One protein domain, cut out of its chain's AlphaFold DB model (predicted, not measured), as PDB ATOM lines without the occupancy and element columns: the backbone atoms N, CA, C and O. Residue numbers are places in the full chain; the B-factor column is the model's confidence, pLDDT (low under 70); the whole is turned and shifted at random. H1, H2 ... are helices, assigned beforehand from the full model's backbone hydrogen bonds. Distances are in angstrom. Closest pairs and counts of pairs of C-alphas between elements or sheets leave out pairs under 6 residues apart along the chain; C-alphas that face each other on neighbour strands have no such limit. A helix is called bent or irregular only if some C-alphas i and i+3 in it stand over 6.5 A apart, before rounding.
ATOM      1  N   HIS A 258     -28.472 -31.804   6.113       66.06
ATOM      2  CA  HIS A 258     -27.597 -32.149   7.219       66.06
ATOM      3  C   HIS A 258     -26.153 -31.636   7.047       66.06
ATOM      4  O   HIS A 258     -25.574 -31.145   8.011       66.06
ATOM      5  N   LEU A 259     -25.574 -31.662   5.837       73.81
ATOM      6  CA  LEU A 259     -24.243 -31.097   5.560       73.81
ATOM      7  C   LEU A 259     -24.251 -29.573   5.726       73.81
ATOM      8  O   LEU A 259     -23.382 -29.011   6.395       73.81
ATOM      9  N   LEU A 260     -25.265 -28.907   5.165       74.38
ATOM     10  CA  LEU A 260     -25.412 -27.455   5.269       74.38
ATOM     11  C   LEU A 260     -25.554 -27.018   6.732       74.38
ATOM     12  O   LEU A 260     -24.867 -26.095   7.172       74.38
ATOM     13  N   TYR A 261     -26.373 -27.733   7.507       73.31
ATOM     14  CA  TYR A 261     -26.499 -27.520   8.945       73.31
ATOM     15  C   TYR A 261     -25.137 -27.599   9.648       73.31
ATOM     16  O   TYR A 261     -24.773 -26.706  10.416       73.31
ATOM     17  N   ARG A 262     -24.344 -28.639   9.364       74.12
ATOM     18  CA  ARG A 262     -23.036 -28.848   9.999       74.12
ATOM     19  C   ARG A 262     -22.036 -27.742   9.636       74.12
ATOM     20  O   ARG A 262     -21.361 -27.222  10.524       74.12
ATOM     21  N   ILE A 263     -22.008 -27.294   8.379       77.62
ATOM     22  CA  ILE A 263     -21.161 -26.176   7.925       77.62
ATOM     23  C   ILE A 263     -21.538 -24.866   8.635       77.62
ATOM     24  O   ILE A 263     -20.665 -24.153   9.142       77.62
ATOM     25  N   VAL A 264     -22.835 -24.559   8.739       76.75
ATOM     26  CA  VAL A 264     -23.324 -23.364   9.448       76.75
ATOM     27  C   VAL A 264     -22.956 -23.419  10.938       76.75
ATOM     28  O   VAL A 264     -22.531 -22.408  11.513       76.75
ATOM     29  N   ARG A 265     -23.029 -24.601  11.572       77.62
ATOM     30  CA  ARG A 265     -22.588 -24.809  12.965       77.62
ATOM     31  C   ARG A 265     -21.105 -24.528  13.149       77.62
ATOM     32  O   ARG A 265     -20.760 -23.787  14.072       77.62
ATOM     33  N   VAL A 266     -20.250 -25.048  12.270       78.75
ATOM     34  CA  VAL A 266     -18.808 -24.767  12.299       78.75
ATOM     35  C   VAL A 266     -18.548 -23.269  12.147       78.75
ATOM     36  O   VAL A 266     -17.814 -22.702  12.954       78.75
ATOM     37  N   SER A 267     -19.207 -22.587  11.204       79.12
ATOM     38  CA  SER A 267     -19.057 -21.134  11.028       79.12
ATOM     39  C   SER A 267     -19.452 -20.352  12.286       79.12
ATOM     40  O   SER A 267     -18.760 -19.416  12.685       79.12
ATOM     41  N   CYS A 268     -20.542 -20.742  12.949       76.38
ATOM     42  CA  CYS A 268     -20.965 -20.124  14.202       76.38
ATOM     43  C   CYS A 268     -19.961 -20.358  15.340       76.38
ATOM     44  O   CYS A 268     -19.642 -19.422  16.073       76.38
ATOM     45  N   LEU A 269     -19.487 -21.595  15.514       72.69
ATOM     46  CA  LEU A 269     -18.517 -21.934  16.555       72.69
ATOM     47  C   LEU A 269     -17.181 -21.228  16.320       72.69
ATOM     48  O   LEU A 269     -16.564 -20.770  17.277       72.69
ATOM     49  N   LEU A 270     -16.770 -21.057  15.062       79.44
ATOM     50  CA  LEU A 270     -15.597 -20.265  14.698       79.44
ATOM     51  C   LEU A 270     -15.760 -18.782  15.048       79.44
ATOM     52  O   LEU A 270     -14.814 -18.183  15.559       79.44
ATOM     53  N   CYS A 271     -16.937 -18.187  14.822       75.62
ATOM     54  CA  CYS A 271     -17.219 -16.816  15.258       75.62
ATOM     55  C   CYS A 271     -17.143 -16.686  16.786       75.62
ATOM     56  O   CYS A 271     -16.409 -15.839  17.286       75.62
ATOM     57  N   ALA A 272     -17.803 -17.580  17.529       74.88
ATOM     58  CA  ALA A 272     -17.747 -17.578  18.992       74.88
ATOM     59  C   ALA A 272     -16.314 -17.790  19.520       74.88
ATOM     60  O   ALA A 272     -15.874 -17.100  20.438       74.88
ATOM     61  N   LYS A 273     -15.546 -18.695  18.898       86.38
ATOM     62  CA  LYS A 273     -14.129 -18.919  19.205       86.38
ATOM     63  C   LYS A 273     -13.294 -17.661  18.962       86.38
ATOM     64  O   LYS A 273     -12.445 -17.343  19.789       86.38
ATOM     65  N   ARG A 274     -13.527 -16.928  17.865       86.88
ATOM     66  CA  ARG A 274     -12.845 -15.649  17.595       86.88
ATOM     67  C   ARG A 274     -13.117 -14.626  18.691       86.88
ATOM     68  O   ARG A 274     -12.162 -14.033  19.187       86.88
ATOM     69  N   ASP A 275     -14.370 -14.468  19.104       81.44
ATOM     70  CA  ASP A 275     -14.742 -13.514  20.155       81.44
ATOM     71  C   ASP A 275     -14.091 -13.867  21.500       81.44
ATOM     72  O   ASP A 275     -13.542 -12.994  22.180       81.44
ATOM     73  N   LEU A 276     -14.069 -15.157  21.862       83.62
ATOM     74  CA  LEU A 276     -13.362 -15.626  23.056       83.62
ATOM     75  C   LEU A 276     -11.856 -15.380  22.965       83.62
ATOM     76  O   LEU A 276     -11.270 -14.908  23.931       83.62
ATOM     77  N   ILE A 277     -11.222 -15.638  21.817       89.12
ATOM     78  CA  ILE A 277      -9.785 -15.384  21.627       89.12
ATOM     79  C   ILE A 277      -9.464 -13.893  21.771       89.12
ATOM     80  O   ILE A 277      -8.466 -13.543  22.401       89.12
ATOM     81  N   VAL A 278     -10.303 -13.003  21.230       90.12
ATOM     82  CA  VAL A 278     -10.139 -11.551  21.407       90.12
ATOM     83  C   VAL A 278     -10.253 -11.176  22.884       90.12
ATOM     84  O   VAL A 278      -9.426 -10.425  23.396       90.12
ATOM     85  N   ARG A 279     -11.238 -11.732  23.598       87.00
ATOM     86  CA  ARG A 279     -11.401 -11.483  25.034       87.00
ATOM     87  C   ARG A 279     -10.227 -12.029  25.852       87.00
ATOM     88  O   ARG A 279      -9.760 -11.337  26.752       87.00
ATOM     89  N   LEU A 280      -9.721 -13.213  25.510       91.38
ATOM     90  CA  LEU A 280      -8.554 -13.819  26.148       91.38
ATOM     91  C   LEU A 280      -7.305 -12.961  25.930       91.38
ATOM     92  O   LEU A 280      -6.574 -12.719  26.883       91.38
ATOM     93  N   ARG A 281      -7.104 -12.438  24.713       91.31
ATOM     94  CA  ARG A 281      -6.018 -11.497  24.406       91.31
ATOM     95  C   ARG A 281      -6.114 -10.239  25.266       91.31
ATOM     96  O   ARG A 281      -5.152  -9.904  25.935       91.31
ATOM     97  N   ASN A 282      -7.290  -9.618  25.343       89.75
ATOM     98  CA  ASN A 282      -7.484  -8.426  26.173       89.75
ATOM     99  C   ASN A 282      -7.218  -8.701  27.665       89.75
ATOM    100  O   ASN A 282      -6.662  -7.855  28.364       89.75
ATOM    101  N   MET A 283      -7.622  -9.873  28.174       88.56
ATOM    102  CA  MET A 283      -7.304 -10.274  29.547       88.56
ATOM    103  C   MET A 283      -5.807 -10.531  29.730       88.56
ATOM    104  O   MET A 283      -5.269 -10.181  30.776       88.56
ATOM    105  N   HIS A 284      -5.130 -11.085  28.725       89.50
ATOM    106  CA  HIS A 284      -3.685 -11.282  28.743       89.50
ATOM    107  C   HIS A 284      -2.934  -9.947  28.778       89.50
ATOM    108  O   HIS A 284      -2.123  -9.743  29.674       89.50
ATOM    109  N   ASP A 285      -3.293  -8.999  27.909       88.88
ATOM    110  CA  ASP A 285      -2.714  -7.649  27.880       88.88
ATOM    111  C   ASP A 285      -2.903  -6.940  29.235       88.88
ATOM    112  O   ASP A 285      -2.005  -6.272  29.758       88.88
ATOM    113  N   ARG A 286      -4.076  -7.125  29.858       84.81
ATOM    114  CA  ARG A 286      -4.355  -6.613  31.203       84.81
ATOM    115  C   ARG A 286      -3.498  -7.298  32.272       84.81
ATOM    116  O   ARG A 286      -2.983  -6.603  33.146       84.81
ATOM    117  N   ALA A 287      -3.336  -8.619  32.215       85.12
ATOM    118  CA  ALA A 287      -2.481  -9.355  33.144       85.12
ATOM    119  C   ALA A 287      -1.010  -8.935  33.010       85.12
ATOM    120  O   ALA A 287      -0.332  -8.754  34.019       85.12
ATOM    121  N   GLU A 288      -0.520  -8.721  31.787       83.75
ATOM    122  CA  GLU A 288       0.827  -8.200  31.537       83.75
ATOM    123  C   GLU A 288       1.004  -6.793  32.118       83.75
ATOM    124  O   GLU A 288       2.007  -6.512  32.779       83.75
ATOM    125  N   TYR A 289       0.004  -5.924  31.957       84.50
ATOM    126  CA  TYR A 289       0.012  -4.595  32.560       84.50
ATOM    127  C   TYR A 289       0.002  -4.642  34.096       84.50
ATOM    128  O   TYR A 289       0.805  -3.958  34.734       84.50
ATOM    129  N   GLU A 290      -0.852  -5.464  34.711       82.12
ATOM    130  CA  GLU A 290      -0.897  -5.647  36.171       82.12
ATOM    131  C   GLU A 290       0.433  -6.212  36.704       82.12
ATOM    132  O   GLU A 290       0.967  -5.710  37.698       82.12
ATOM    133  N   LYS A 291       1.037  -7.159  35.975       82.19
ATOM    134  CA  LYS A 291       2.358  -7.724  36.272       82.19
ATOM    135  C   LYS A 291       3.469  -6.677  36.181       82.19
ATOM    136  O   LYS A 291       4.319  -6.631  37.067       82.19
ATOM    137  N   SER A 292       3.440  -5.797  35.175       79.94
ATOM    138  CA  SER A 292       4.414  -4.701  35.029       79.94
ATOM    139  C   SER A 292       4.374  -3.700  36.193       79.94
ATOM    140  O   SER A 292       5.379  -3.065  36.506       79.94
ATOM    141  N   LYS A 293       3.224  -3.593  36.871       81.06
ATOM    142  CA  LYS A 293       3.016  -2.742  38.049       81.06
ATOM    143  C   LYS A 293       3.203  -3.471  39.382       81.06
ATOM    144  O   LYS A 293       2.934  -2.876  40.423       81.06
ATOM    145  N   CYS A 294       3.641  -4.733  39.367       77.06
ATOM    146  CA  CYS A 294       3.740  -5.595  40.550       77.06
ATOM    147  C   CYS A 294       2.414  -5.726  41.329       77.06
ATOM    148  O   CYS A 294       2.415  -5.903  42.548       77.06
ATOM    149  N   ILE A 295       1.274  -5.639  40.635       80.31
ATOM    150  CA  ILE A 295      -0.058  -5.825  41.219       80.31
ATOM    151  C   ILE A 295      -0.432  -7.301  41.077       80.31
ATOM    152  O   ILE A 295      -0.368  -7.864  39.986       80.31
ATOM    153  N   LYS A 296      -0.829  -7.944  42.181       76.56
ATOM    154  CA  LYS A 296      -1.371  -9.309  42.135       76.56
ATOM    155  C   LYS A 296      -2.776  -9.274  41.538       76.56
ATOM    156  O   LYS A 296      -3.627  -8.537  42.036       76.56
ATOM    157  N   SER A 297      -3.015 -10.084  40.510       77.19
ATOM    158  CA  SER A 297      -4.342 -10.215  39.908       77.19
ATOM    159  C   SER A 297      -5.353 -10.737  40.931       77.19
ATOM    160  O   SER A 297      -5.059 -11.630  41.728       77.19
ATOM    161  N   GLY A 298      -6.536 -10.121  40.947       84.31
ATOM    162  CA  GLY A 298      -7.594 -10.446  41.901       84.31
ATOM    163  C   GLY A 298      -8.257 -11.793  41.607       84.31
ATOM    164  O   GLY A 298      -8.251 -12.264  40.474       84.31
ATOM    165  N   ILE A 299      -8.894 -12.386  42.618       82.25
ATOM    166  CA  ILE A 299      -9.566 -13.690  42.491       82.25
ATOM    167  C   ILE A 299     -10.642 -13.705  41.394       82.25
ATOM    168  O   ILE A 299     -10.688 -14.636  40.599       82.25
ATOM    169  N   VAL A 300     -11.395 -12.609  41.258       82.25
ATOM    170  CA  VAL A 300     -12.411 -12.425  40.208       82.25
ATOM    171  C   VAL A 300     -11.794 -12.487  38.807       82.25
ATOM    172  O   VAL A 300     -12.373 -13.063  37.894       82.25
ATOM    173  N   PHE A 301     -10.589 -11.937  38.629       87.25
ATOM    174  CA  PHE A 301      -9.886 -12.003  37.348       87.25
ATOM    175  C   PHE A 301      -9.489 -13.446  37.013       87.25
ATOM    176  O   PHE A 301      -9.648 -13.878  35.874       87.25
ATOM    177  N   CYS A 302      -9.004 -14.202  38.001       84.81
ATOM    178  CA  CYS A 302      -8.650 -15.609  37.825       84.81
ATOM    179  C   CYS A 302      -9.875 -16.470  37.490       84.81
ATOM    180  O   CYS A 302      -9.786 -17.321  36.608       84.81
ATOM    181  N   GLU A 303     -11.013 -16.228  38.146       84.44
ATOM    182  CA  GLU A 303     -12.280 -16.912  37.863       84.44
ATOM    183  C   GLU A 303     -12.772 -16.625  36.440       84.44
ATOM    184  O   GLU A 303     -13.051 -17.558  35.687       84.44
ATOM    185  N   GLU A 304     -12.803 -15.353  36.030       85.00
ATOM    186  CA  GLU A 304     -13.189 -14.963  34.668       85.00
ATOM    187  C   GLU A 304     -12.258 -15.576  33.610       85.00
ATOM    188  O   GLU A 304     -12.716 -16.034  32.561       85.00
ATOM    189  N   TYR A 305     -10.952 -15.615  33.884       89.44
ATOM    190  CA  TYR A 305      -9.954 -16.186  32.983       89.44
ATOM    191  C   TYR A 305     -10.107 -17.710  32.858       89.44
ATOM    192  O   TYR A 305     -10.086 -18.246  31.747       89.44
ATOM    193  N   ALA A 306     -10.319 -18.409  33.978       86.62
ATOM    194  CA  ALA A 306     -10.547 -19.852  34.007       86.62
ATOM    195  C   ALA A 306     -11.834 -20.239  33.261       86.62
ATOM    196  O   ALA A 306     -11.808 -21.140  32.422       86.62
ATOM    197  N   GLN A 307     -12.932 -19.510  33.489       84.94
ATOM    198  CA  GLN A 307     -14.196 -19.709  32.770       84.94
ATOM    199  C   GLN A 307     -14.033 -19.511  31.259       84.94
ATOM    200  O   GLN A 307     -14.586 -20.273  30.463       84.94
ATOM    201  N   LEU A 308     -13.255 -18.507  30.842       88.12
ATOM    202  CA  LEU A 308     -12.987 -18.245  29.430       88.12
ATOM    203  C   LEU A 308     -12.232 -19.419  28.788       88.12
ATOM    204  O   LEU A 308     -12.634 -19.896  27.725       88.12
ATOM    205  N   ILE A 309     -11.193 -19.937  29.453       88.62
ATOM    206  CA  ILE A 309     -10.440 -21.112  28.985       88.62
ATOM    207  C   ILE A 309     -11.336 -22.349  28.906       88.62
ATOM    208  O   ILE A 309     -11.319 -23.048  27.892       88.62
ATOM    209  N   GLN A 310     -12.146 -22.602  29.933       86.38
ATOM    210  CA  GLN A 310     -13.068 -23.736  29.957       86.38
ATOM    211  C   GLN A 310     -14.087 -23.646  28.814       86.38
ATOM    212  O   GLN A 310     -14.294 -24.610  28.080       86.38
ATOM    213  N   THR A 311     -14.656 -22.460  28.586       79.94
ATOM    214  CA  THR A 311     -15.585 -22.221  27.470       79.94
ATOM    215  C   THR A 311     -14.896 -22.439  26.120       79.94
ATOM    216  O   THR A 311     -15.475 -23.033  25.209       79.94
ATOM    217  N   LEU A 312     -13.643 -21.993  25.979       86.06
ATOM    218  CA  LEU A 312     -12.854 -22.191  24.764       86.06
ATOM    219  C   LEU A 312     -12.584 -23.682  24.497       86.06
ATOM    220  O   LEU A 312     -12.651 -24.107  23.343       86.06
ATOM    221  N   ALA A 313     -12.325 -24.472  25.543       83.31
ATOM    222  CA  ALA A 313     -12.140 -25.918  25.443       83.31
ATOM    223  C   ALA A 313     -13.410 -26.618  24.931       83.31
ATOM    224  O   ALA A 313     -13.345 -27.338  23.936       83.31
ATOM    225  N   VAL A 314     -14.573 -26.304  25.514       83.69
ATOM    226  CA  VAL A 314     -15.872 -26.852  25.077       83.69
ATOM    227  C   VAL A 314     -16.177 -26.489  23.619       83.69
ATOM    228  O   VAL A 314     -16.666 -27.316  22.849       83.69
ATOM    229  N   ILE A 315     -15.877 -25.255  23.198       80.31
ATOM    230  CA  ILE A 315     -16.062 -24.849  21.796       80.31
ATOM    231  C   ILE A 315     -15.124 -25.622  20.863       80.31
ATOM    232  O   ILE A 315     -15.552 -26.003  19.775       80.31
ATOM    233  N   ASN A 316     -13.873 -25.863  21.265       87.06
ATOM    234  CA  ASN A 316     -12.920 -26.633  20.464       87.06
ATOM    235  C   ASN A 316     -13.353 -28.088  20.292       87.06
ATOM    236  O   ASN A 316     -13.290 -28.600  19.178       87.06
ATOM    237  N   GLU A 317     -13.833 -28.720  21.360       84.75
ATOM    238  CA  GLU A 317     -14.362 -30.083  21.326       84.75
ATOM    239  C   GLU A 317     -15.558 -30.184  20.371       84.75
ATOM    240  O   GLU A 317     -15.544 -30.965  19.419       84.75
ATOM    241  N   ARG A 318     -16.554 -29.302  20.539       76.00
ATOM    242  CA  ARG A 318     -17.734 -29.246  19.659       76.00
ATOM    243  C   ARG A 318     -17.364 -28.983  18.201       76.00
ATOM    244  O   ARG A 318     -17.973 -29.548  17.297       76.00
ATOM    245  N   LEU A 319     -16.385 -28.115  17.961       81.88
ATOM    246  CA  LEU A 319     -15.892 -27.818  16.620       81.88
ATOM    247  C   LEU A 319     -15.204 -29.037  15.992       81.88
ATOM    248  O   LEU A 319     -15.408 -29.281  14.807       81.88
ATOM    249  N   GLY A 320     -14.463 -29.823  16.778       79.00
ATOM    250  CA  GLY A 320     -13.891 -31.100  16.347       79.00
ATOM    251  C   GLY A 320     -14.960 -32.101  15.908       79.00
ATOM    252  O   GLY A 320     -14.871 -32.628  14.803       79.00
ATOM    253  N   ILE A 321     -16.010 -32.280  16.718       81.50
ATOM    254  CA  ILE A 321     -17.135 -33.179  16.409       81.50
ATOM    255  C   ILE A 321     -17.804 -32.782  15.087       81.50
ATOM    256  O   ILE A 321     -17.948 -33.603  14.187       81.50
ATOM    257  N   PHE A 322     -18.166 -31.504  14.924       79.50
ATOM    258  CA  PHE A 322     -18.847 -31.065  13.704       79.50
ATOM    259  C   PHE A 322     -17.966 -31.128  12.454       79.50
ATOM    260  O   PHE A 322     -18.487 -31.351  11.365       79.50
ATOM    261  N   ILE A 323     -16.653 -30.923  12.584       82.06
ATOM    262  CA  ILE A 323     -15.727 -31.077  11.457       82.06
ATOM    263  C   ILE A 323     -15.593 -32.549  11.062       82.06
ATOM    264  O   ILE A 323     -15.576 -32.842   9.868       82.06
ATOM    265  N   GLU A 324     -15.533 -33.469  12.024       80.56
ATOM    266  CA  GLU A 324     -15.487 -34.902  11.719       80.56
ATOM    267  C   GLU A 324     -16.788 -35.367  11.050       80.56
ATOM    268  O   GLU A 324     -16.729 -36.020  10.011       80.56
ATOM    269  N   ASP A 325     -17.948 -34.917  11.537       77.44
ATOM    270  CA  ASP A 325     -19.244 -35.153  10.889       77.44
ATOM    271  C   ASP A 325     -19.257 -34.658   9.432       77.44
ATOM    272  O   ASP A 325     -19.721 -35.360   8.534       77.44
ATOM    273  N   ILE A 326     -18.738 -33.449   9.176       80.38
ATOM    274  CA  ILE A 326     -18.621 -32.902   7.813       80.38
ATOM    275  C   ILE A 326     -17.704 -33.778   6.969       80.38
ATOM    276  O   ILE A 326     -18.047 -34.075   5.833       80.38
ATOM    277  N   ASN A 327     -16.559 -34.210   7.500       77.38
ATOM    278  CA  ASN A 327     -15.629 -35.063   6.765       77.38
ATOM    279  C   ASN A 327     -16.262 -36.409   6.399       77.38
ATOM    280  O   ASN A 327     -16.087 -36.869   5.272       77.38
ATOM    281  N   ILE A 328     -17.018 -37.018   7.316       77.88
ATOM    282  CA  ILE A 328     -17.756 -38.262   7.070       77.88
ATOM    283  C   ILE A 328     -18.785 -38.047   5.955       77.88
ATOM    284  O   ILE A 328     -18.802 -38.804   4.988       77.88
ATOM    285  N   ILE A 329     -19.592 -36.988   6.044       74.75
ATOM    286  CA  ILE A 329     -20.635 -36.686   5.053       74.75
ATOM    287  C   ILE A 329     -20.030 -36.295   3.691       74.75
ATOM    288  O   ILE A 329     -20.541 -36.672   2.644       74.75
ATOM    289  N   CYS A 330     -18.914 -35.569   3.663       73.62
ATOM    290  CA  CYS A 330     -18.232 -35.232   2.413       73.62
ATOM    291  C   CYS A 330     -17.664 -36.480   1.722       73.62
ATOM    292  O   CYS A 330     -17.771 -36.582   0.504       73.62
ATOM    293  N   ARG A 331     -17.129 -37.451   2.477       70.81
ATOM    294  CA  ARG A 331     -16.658 -38.735   1.926       70.81
ATOM    295  C   ARG A 331     -17.782 -39.591   1.342       70.81
ATOM    296  O   ARG A 331     -17.519 -40.377   0.444       70.81
ATOM    297  N   THR A 332     -19.016 -39.462   1.833       70.50
ATOM    298  CA  THR A 332     -20.159 -40.213   1.284       70.50
ATOM    299  C   THR A 332     -20.768 -39.565   0.041       70.50
ATOM    300  O   THR A 332     -21.434 -40.252  -0.728       70.50
ATOM    301  N   ILE A 333     -20.547 -38.265  -0.172       68.00
ATOM    302  CA  ILE A 333     -21.103 -37.501  -1.304       68.00
ATOM    303  C   ILE A 333     -20.103 -37.374  -2.464       68.00
ATOM    304  O   ILE A 333     -20.509 -37.281  -3.620       68.00
ATOM    305  N   VAL A 334     -18.801 -37.346  -2.174       63.38
ATOM    306  CA  VAL A 334     -17.736 -37.106  -3.156       63.38
ATOM    307  C   VAL A 334     -16.987 -38.413  -3.421       63.38
ATOM    308  O   VAL A 334     -16.448 -39.008  -2.492       63.38
ATOM    309  N   SER A 335     -16.926 -38.858  -4.682       56.22
ATOM    310  CA  SER A 335     -16.064 -39.977  -5.096       56.22
ATOM    311  C   SER A 335     -14.608 -39.691  -4.706       56.22
ATOM    312  O   SER A 335     -14.152 -38.558  -4.867       56.22
ATOM    313  N   GLU A 336     -13.879 -40.700  -4.212       52.47
ATOM    314  CA  GLU A 336     -12.529 -40.570  -3.620       52.47
ATOM    315  C   GLU A 336     -11.531 -39.731  -4.455       52.47
ATOM    316  O   GLU A 336     -10.656 -39.083  -3.883       52.47
ATOM    317  N   ASP A 337     -11.717 -39.642  -5.777       52.16
ATOM    318  CA  ASP A 337     -10.861 -38.908  -6.720       52.16
ATOM    319  C   ASP A 337     -11.013 -37.367  -6.736       52.16
ATOM    320  O   ASP A 337     -10.212 -36.691  -7.385       52.16
ATOM    321  N   GLN A 338     -12.001 -36.767  -6.052       52.78
ATOM    322  CA  GLN A 338     -12.236 -35.301  -6.077       52.78
ATOM    323  C   GLN A 338     -12.114 -34.593  -4.719       52.78
ATOM    324  O   GLN A 338     -12.413 -33.400  -4.611       52.78
ATOM    325  N   MET A 339     -11.661 -35.281  -3.670       52.53
ATOM    326  CA  MET A 339     -11.513 -34.654  -2.356       52.53
ATOM    327  C   MET A 339     -10.265 -33.754  -2.304       52.53
ATOM    328  O   MET A 339      -9.147 -34.251  -2.463       52.53
ATOM    329  N   PRO A 340     -10.396 -32.440  -2.028       52.88
ATOM    330  CA  PRO A 340      -9.238 -31.618  -1.720       52.88
ATOM    331  C   PRO A 340      -8.598 -32.143  -0.433       52.88
ATOM    332  O   PRO A 340      -9.224 -32.223   0.626       52.88
ATOM    333  N   VAL A 341      -7.333 -32.526  -0.542       52.50
ATOM    334  CA  VAL A 341      -6.532 -33.053   0.557       52.50
ATOM    335  C   VAL A 341      -6.303 -31.938   1.588       52.50
ATOM    336  O   VAL A 341      -5.397 -31.120   1.450       52.50
ATOM    337  N   PHE A 342      -7.121 -31.891   2.643       55.66
ATOM    338  CA  PHE A 342      -6.923 -31.013   3.807       55.66
ATOM    339  C   PHE A 342      -5.803 -31.555   4.723       55.66
ATOM    340  O   PHE A 342      -6.012 -31.790   5.912       55.66
ATOM    341  N   ASN A 343      -4.598 -31.768   4.185       54.03
ATOM    342  CA  ASN A 343      -3.462 -32.280   4.966       54.03
ATOM    343  C   ASN A 343      -2.810 -31.222   5.875       54.03
ATOM    344  O   ASN A 343      -2.089 -31.581   6.803       54.03
ATOM    345  N   ASP A 344      -3.104 -29.934   5.686       58.06
ATOM    346  CA  ASP A 344      -2.409 -28.875   6.429       58.06
ATOM    347  C   ASP A 344      -3.011 -28.581   7.815       58.06
ATOM    348  O   ASP A 344      -2.284 -28.227   8.739       58.06
ATOM    349  N   ALA A 345      -4.321 -28.760   8.028       60.00
ATOM    350  CA  ALA A 345      -4.968 -28.321   9.272       60.00
ATOM    351  C   ALA A 345      -4.573 -29.158  10.506       60.00
ATOM    352  O   ALA A 345      -4.319 -28.595  11.573       60.00
ATOM    353  N   ARG A 346      -4.478 -30.491  10.367       66.25
ATOM    354  CA  ARG A 346      -4.034 -31.381  11.459       66.25
ATOM    355  C   ARG A 346      -2.558 -31.169  11.788       66.25
ATOM    356  O   ARG A 346      -2.227 -30.986  12.955       66.25
ATOM    357  N   ALA A 347      -1.709 -31.056  10.767       69.81
ATOM    358  CA  ALA A 347      -0.289 -30.759  10.941       69.81
ATOM    359  C   ALA A 347      -0.051 -29.399  11.632       69.81
ATOM    360  O   ALA A 347       0.857 -29.264  12.454       69.81
ATOM    361  N   ILE A 348      -0.877 -28.385  11.339       69.38
ATOM    362  CA  ILE A 348      -0.824 -27.080  12.018       69.38
ATOM    363  C   ILE A 348      -1.253 -27.196  13.490       69.38
ATOM    364  O   ILE A 348      -0.600 -26.593  14.347       69.38
ATOM    365  N   CYS A 349      -2.307 -27.960  13.802       67.69
ATOM    366  CA  CYS A 349      -2.718 -28.217  15.188       67.69
ATOM    367  C   CYS A 349      -1.620 -28.931  15.982       67.69
ATOM    368  O   CYS A 349      -1.224 -28.432  17.031       67.69
ATOM    369  N   GLU A 350      -1.073 -30.030  15.458       75.81
ATOM    370  CA  GLU A 350      -0.005 -30.792  16.119       75.81
ATOM    371  C   GLU A 350       1.235 -29.927  16.366       75.81
ATOM    372  O   GLU A 350       1.775 -29.901  17.472       75.81
ATOM    373  N   ARG A 351       1.643 -29.128  15.370       78.06
ATOM    374  CA  ARG A 351       2.756 -28.184  15.520       78.06
ATOM    375  C   ARG A 351       2.468 -27.122  16.584       78.06
ATOM    376  O   ARG A 351       3.361 -26.783  17.357       78.06
ATOM    377  N   SER A 352       1.240 -26.608  16.642       77.25
ATOM    378  CA  SER A 352       0.836 -25.609  17.642       77.25
ATOM    379  C   SER A 352       0.811 -26.197  19.055       77.25
ATOM    380  O   SER A 352       1.275 -25.558  19.997       77.25
ATOM    381  N   GLU A 353       0.328 -27.431  19.214       79.50
ATOM    382  CA  GLU A 353       0.355 -28.151  20.491       79.50
ATOM    383  C   GLU A 353       1.780 -28.449  20.952       79.50
ATOM    384  O   GLU A 353       2.097 -28.292  22.132       79.50
ATOM    385  N   GLN A 354       2.654 -28.851  20.032       83.69
ATOM    386  CA  GLN A 354       4.056 -29.110  20.336       83.69
ATOM    387  C   GLN A 354       4.773 -27.825  20.772       83.69
ATOM    388  O   GLN A 354       5.437 -27.821  21.807       83.69
ATOM    389  N   GLN A 355       4.542 -26.706  20.076       82.38
ATOM    390  CA  GLN A 355       5.048 -25.389  20.480       82.38
ATOM    391  C   GLN A 355       4.519 -24.952  21.852       82.38
ATOM    392  O   GLN A 355       5.281 -24.421  22.661       82.38
ATOM    393  N   ALA A 356       3.239 -25.196  22.151       80.88
ATOM    394  CA  ALA A 356       2.665 -24.892  23.461       80.88
ATOM    395  C   ALA A 356       3.312 -25.732  24.578       80.88
ATOM    396  O   ALA A 356       3.677 -25.188  25.621       80.88
ATOM    397  N   LYS A 357       3.520 -27.038  24.349       83.81
ATOM    398  CA  LYS A 357       4.211 -27.935  25.294       83.81
ATOM    399  C   LYS A 357       5.655 -27.487  25.542       83.81
ATOM    400  O   LYS A 357       6.080 -27.424  26.695       83.81
ATOM    401  N   GLU A 358       6.385 -27.117  24.492       85.19
ATOM    402  CA  GLU A 358       7.753 -26.596  24.602       85.19
ATOM    403  C   GLU A 358       7.821 -25.263  25.359       85.19
ATOM    404  O   GLU A 358       8.734 -25.054  26.159       85.19
ATOM    405  N   LEU A 359       6.863 -24.358  25.133       80.56
ATOM    406  CA  LEU A 359       6.774 -23.090  25.859       80.56
ATOM    407  C   LEU A 359       6.563 -23.320  27.355       80.56
ATOM    408  O   LEU A 359       7.298 -22.742  28.152       80.56
ATOM    409  N   ILE A 360       5.631 -24.204  27.729       76.25
ATOM    410  CA  ILE A 360       5.362 -24.548  29.133       76.25
ATOM    411  C   ILE A 360       6.611 -25.140  29.799       76.25
ATOM    412  O   ILE A 360       6.959 -24.765  30.920       76.25
ATOM    413  N   GLN A 361       7.324 -26.029  29.101       78.12
ATOM    414  CA  GLN A 361       8.578 -26.599  29.601       78.12
ATOM    415  C   GLN A 361       9.649 -25.519  29.809       78.12
ATOM    416  O   GLN A 361      10.265 -25.472  30.872       78.12
ATOM    417  N   LYS A 362       9.830 -24.593  28.858       75.25
ATOM    418  CA  LYS A 362      10.787 -23.476  28.980       75.25
ATOM    419  C   LYS A 362      10.425 -22.489  30.093       75.25
ATOM    420  O   LYS A 362      11.318 -21.953  30.744       75.25
ATOM    421  N   THR A 363       9.138 -22.230  30.323       65.25
ATOM    422  CA  THR A 363       8.697 -21.339  31.404       65.25
ATOM    423  C   THR A 363       8.832 -21.986  32.775       65.25
ATOM    424  O   THR A 363       9.213 -21.297  33.713       65.25
ATOM    425  N   ASN A 364       8.606 -23.298  32.895       58.31
ATOM    426  CA  ASN A 364       8.784 -24.015  34.161       58.31
ATOM    427  C   ASN A 364      10.263 -24.152  34.560       58.31
ATOM    428  O   ASN A 364      10.567 -24.121  35.746       58.31
ATOM    429  N   VAL A 365      11.190 -24.220  33.596       53.53
ATOM    430  CA  VAL A 365      12.644 -24.215  33.863       53.53
ATOM    431  C   VAL A 365      13.151 -22.851  34.363       53.53
ATOM    432  O   VAL A 365      14.166 -22.802  35.039       53.53
ATOM    433  N   ASN A 366      12.438 -21.751  34.092       46.94
ATOM    434  CA  ASN A 366      12.775 -20.404  34.583       46.94
ATOM    435  C   ASN A 366      12.092 -20.036  35.922       46.94
ATOM    436  O   ASN A 366      12.194 -18.889  36.357       46.94
ATOM    437  N   ILE A 367      11.347 -20.961  36.540       47.53
ATOM    438  CA  ILE A 367      10.634 -20.754  37.820       47.53
ATOM    439  C   ILE A 367      11.237 -21.610  38.961       47.53
ATOM    440  O   ILE A 367      10.826 -21.477  40.114       47.53
TER     441      ILE A 367
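This is residues 258 to 367 of the 368 residues of the protein "Hypothetical protein" of Didymodactylos carnosus (UniProt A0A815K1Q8). A long helical hairpin of H1 and H2, the two helices slightly crossed along their length, is joined at the far end of H2 by a loop to a third, shorter helix, H3, which folds back along the hairpin but stays clear of it. Residues 340 to 367, with H3 among them, stick out as a free arm beside the hairpin, and the turn end of the hairpin, residues 288 to 294, also stands free. The printed part has 110 residues with three named helices, in the order H1, H2, H3, and no named strand; the class is all helix. The whole is loose, with a radius of gyration of the C-alphas of 18.7 A, and its outline is a rod that spans 60 by 29 by 16 A.

H1 covers residues 258 to 292 and measures 50.5 A from first to last C-alpha; it begins at C-alpha 258 at (-27.597, -32.149, 7.219). H2 covers residues 299 to 333 and measures 51.2 A; its C-alpha 299 is at (-9.566, -13.690, 42.491). H3 covers residues 343 to 365, measures 34.1 A and ends at C-alpha 365 at (12.644, -24.215, 33.863). H3 is irregular, but only just: C-alphas 343 and 346 are 6.6 A apart.

H1 and H2 form a helical hairpin. They touch with 26 pairs of C-alphas within 8 A, the closest being those of Arg 262 and Phe 322, 6.0 A apart. Their lines stand at a shallow tilt of 26 degrees, and they run opposite ways, with their centres 10.4 A apart. H3 touches no helix: H1 and H3 are apart, and H2 and H3 are apart though they follow each other in the chain. In H1 and H2 every O i to N i+4 pair is within hydrogen-bond range; in H3, 18 of 19 are.

The two C-alphas farthest apart are those of Cys 294 and Ser 335, at 60.5 A, and the first and last printed C-alphas, of His 258 and Ile 367, are 50.3 A apart. Without the stretches that stand free, the body has 75 residues and spans 60 by 18 by 17 A. The printed part has no cut. The link from H1 to H2, with 6 residues, and the link from H2 to H3, with 9, are both short. The mean pLDDT of the printed part is 76.6; 23 residues are under 70, namely residue 258, residues 333 to 349 and residues 363 to 367.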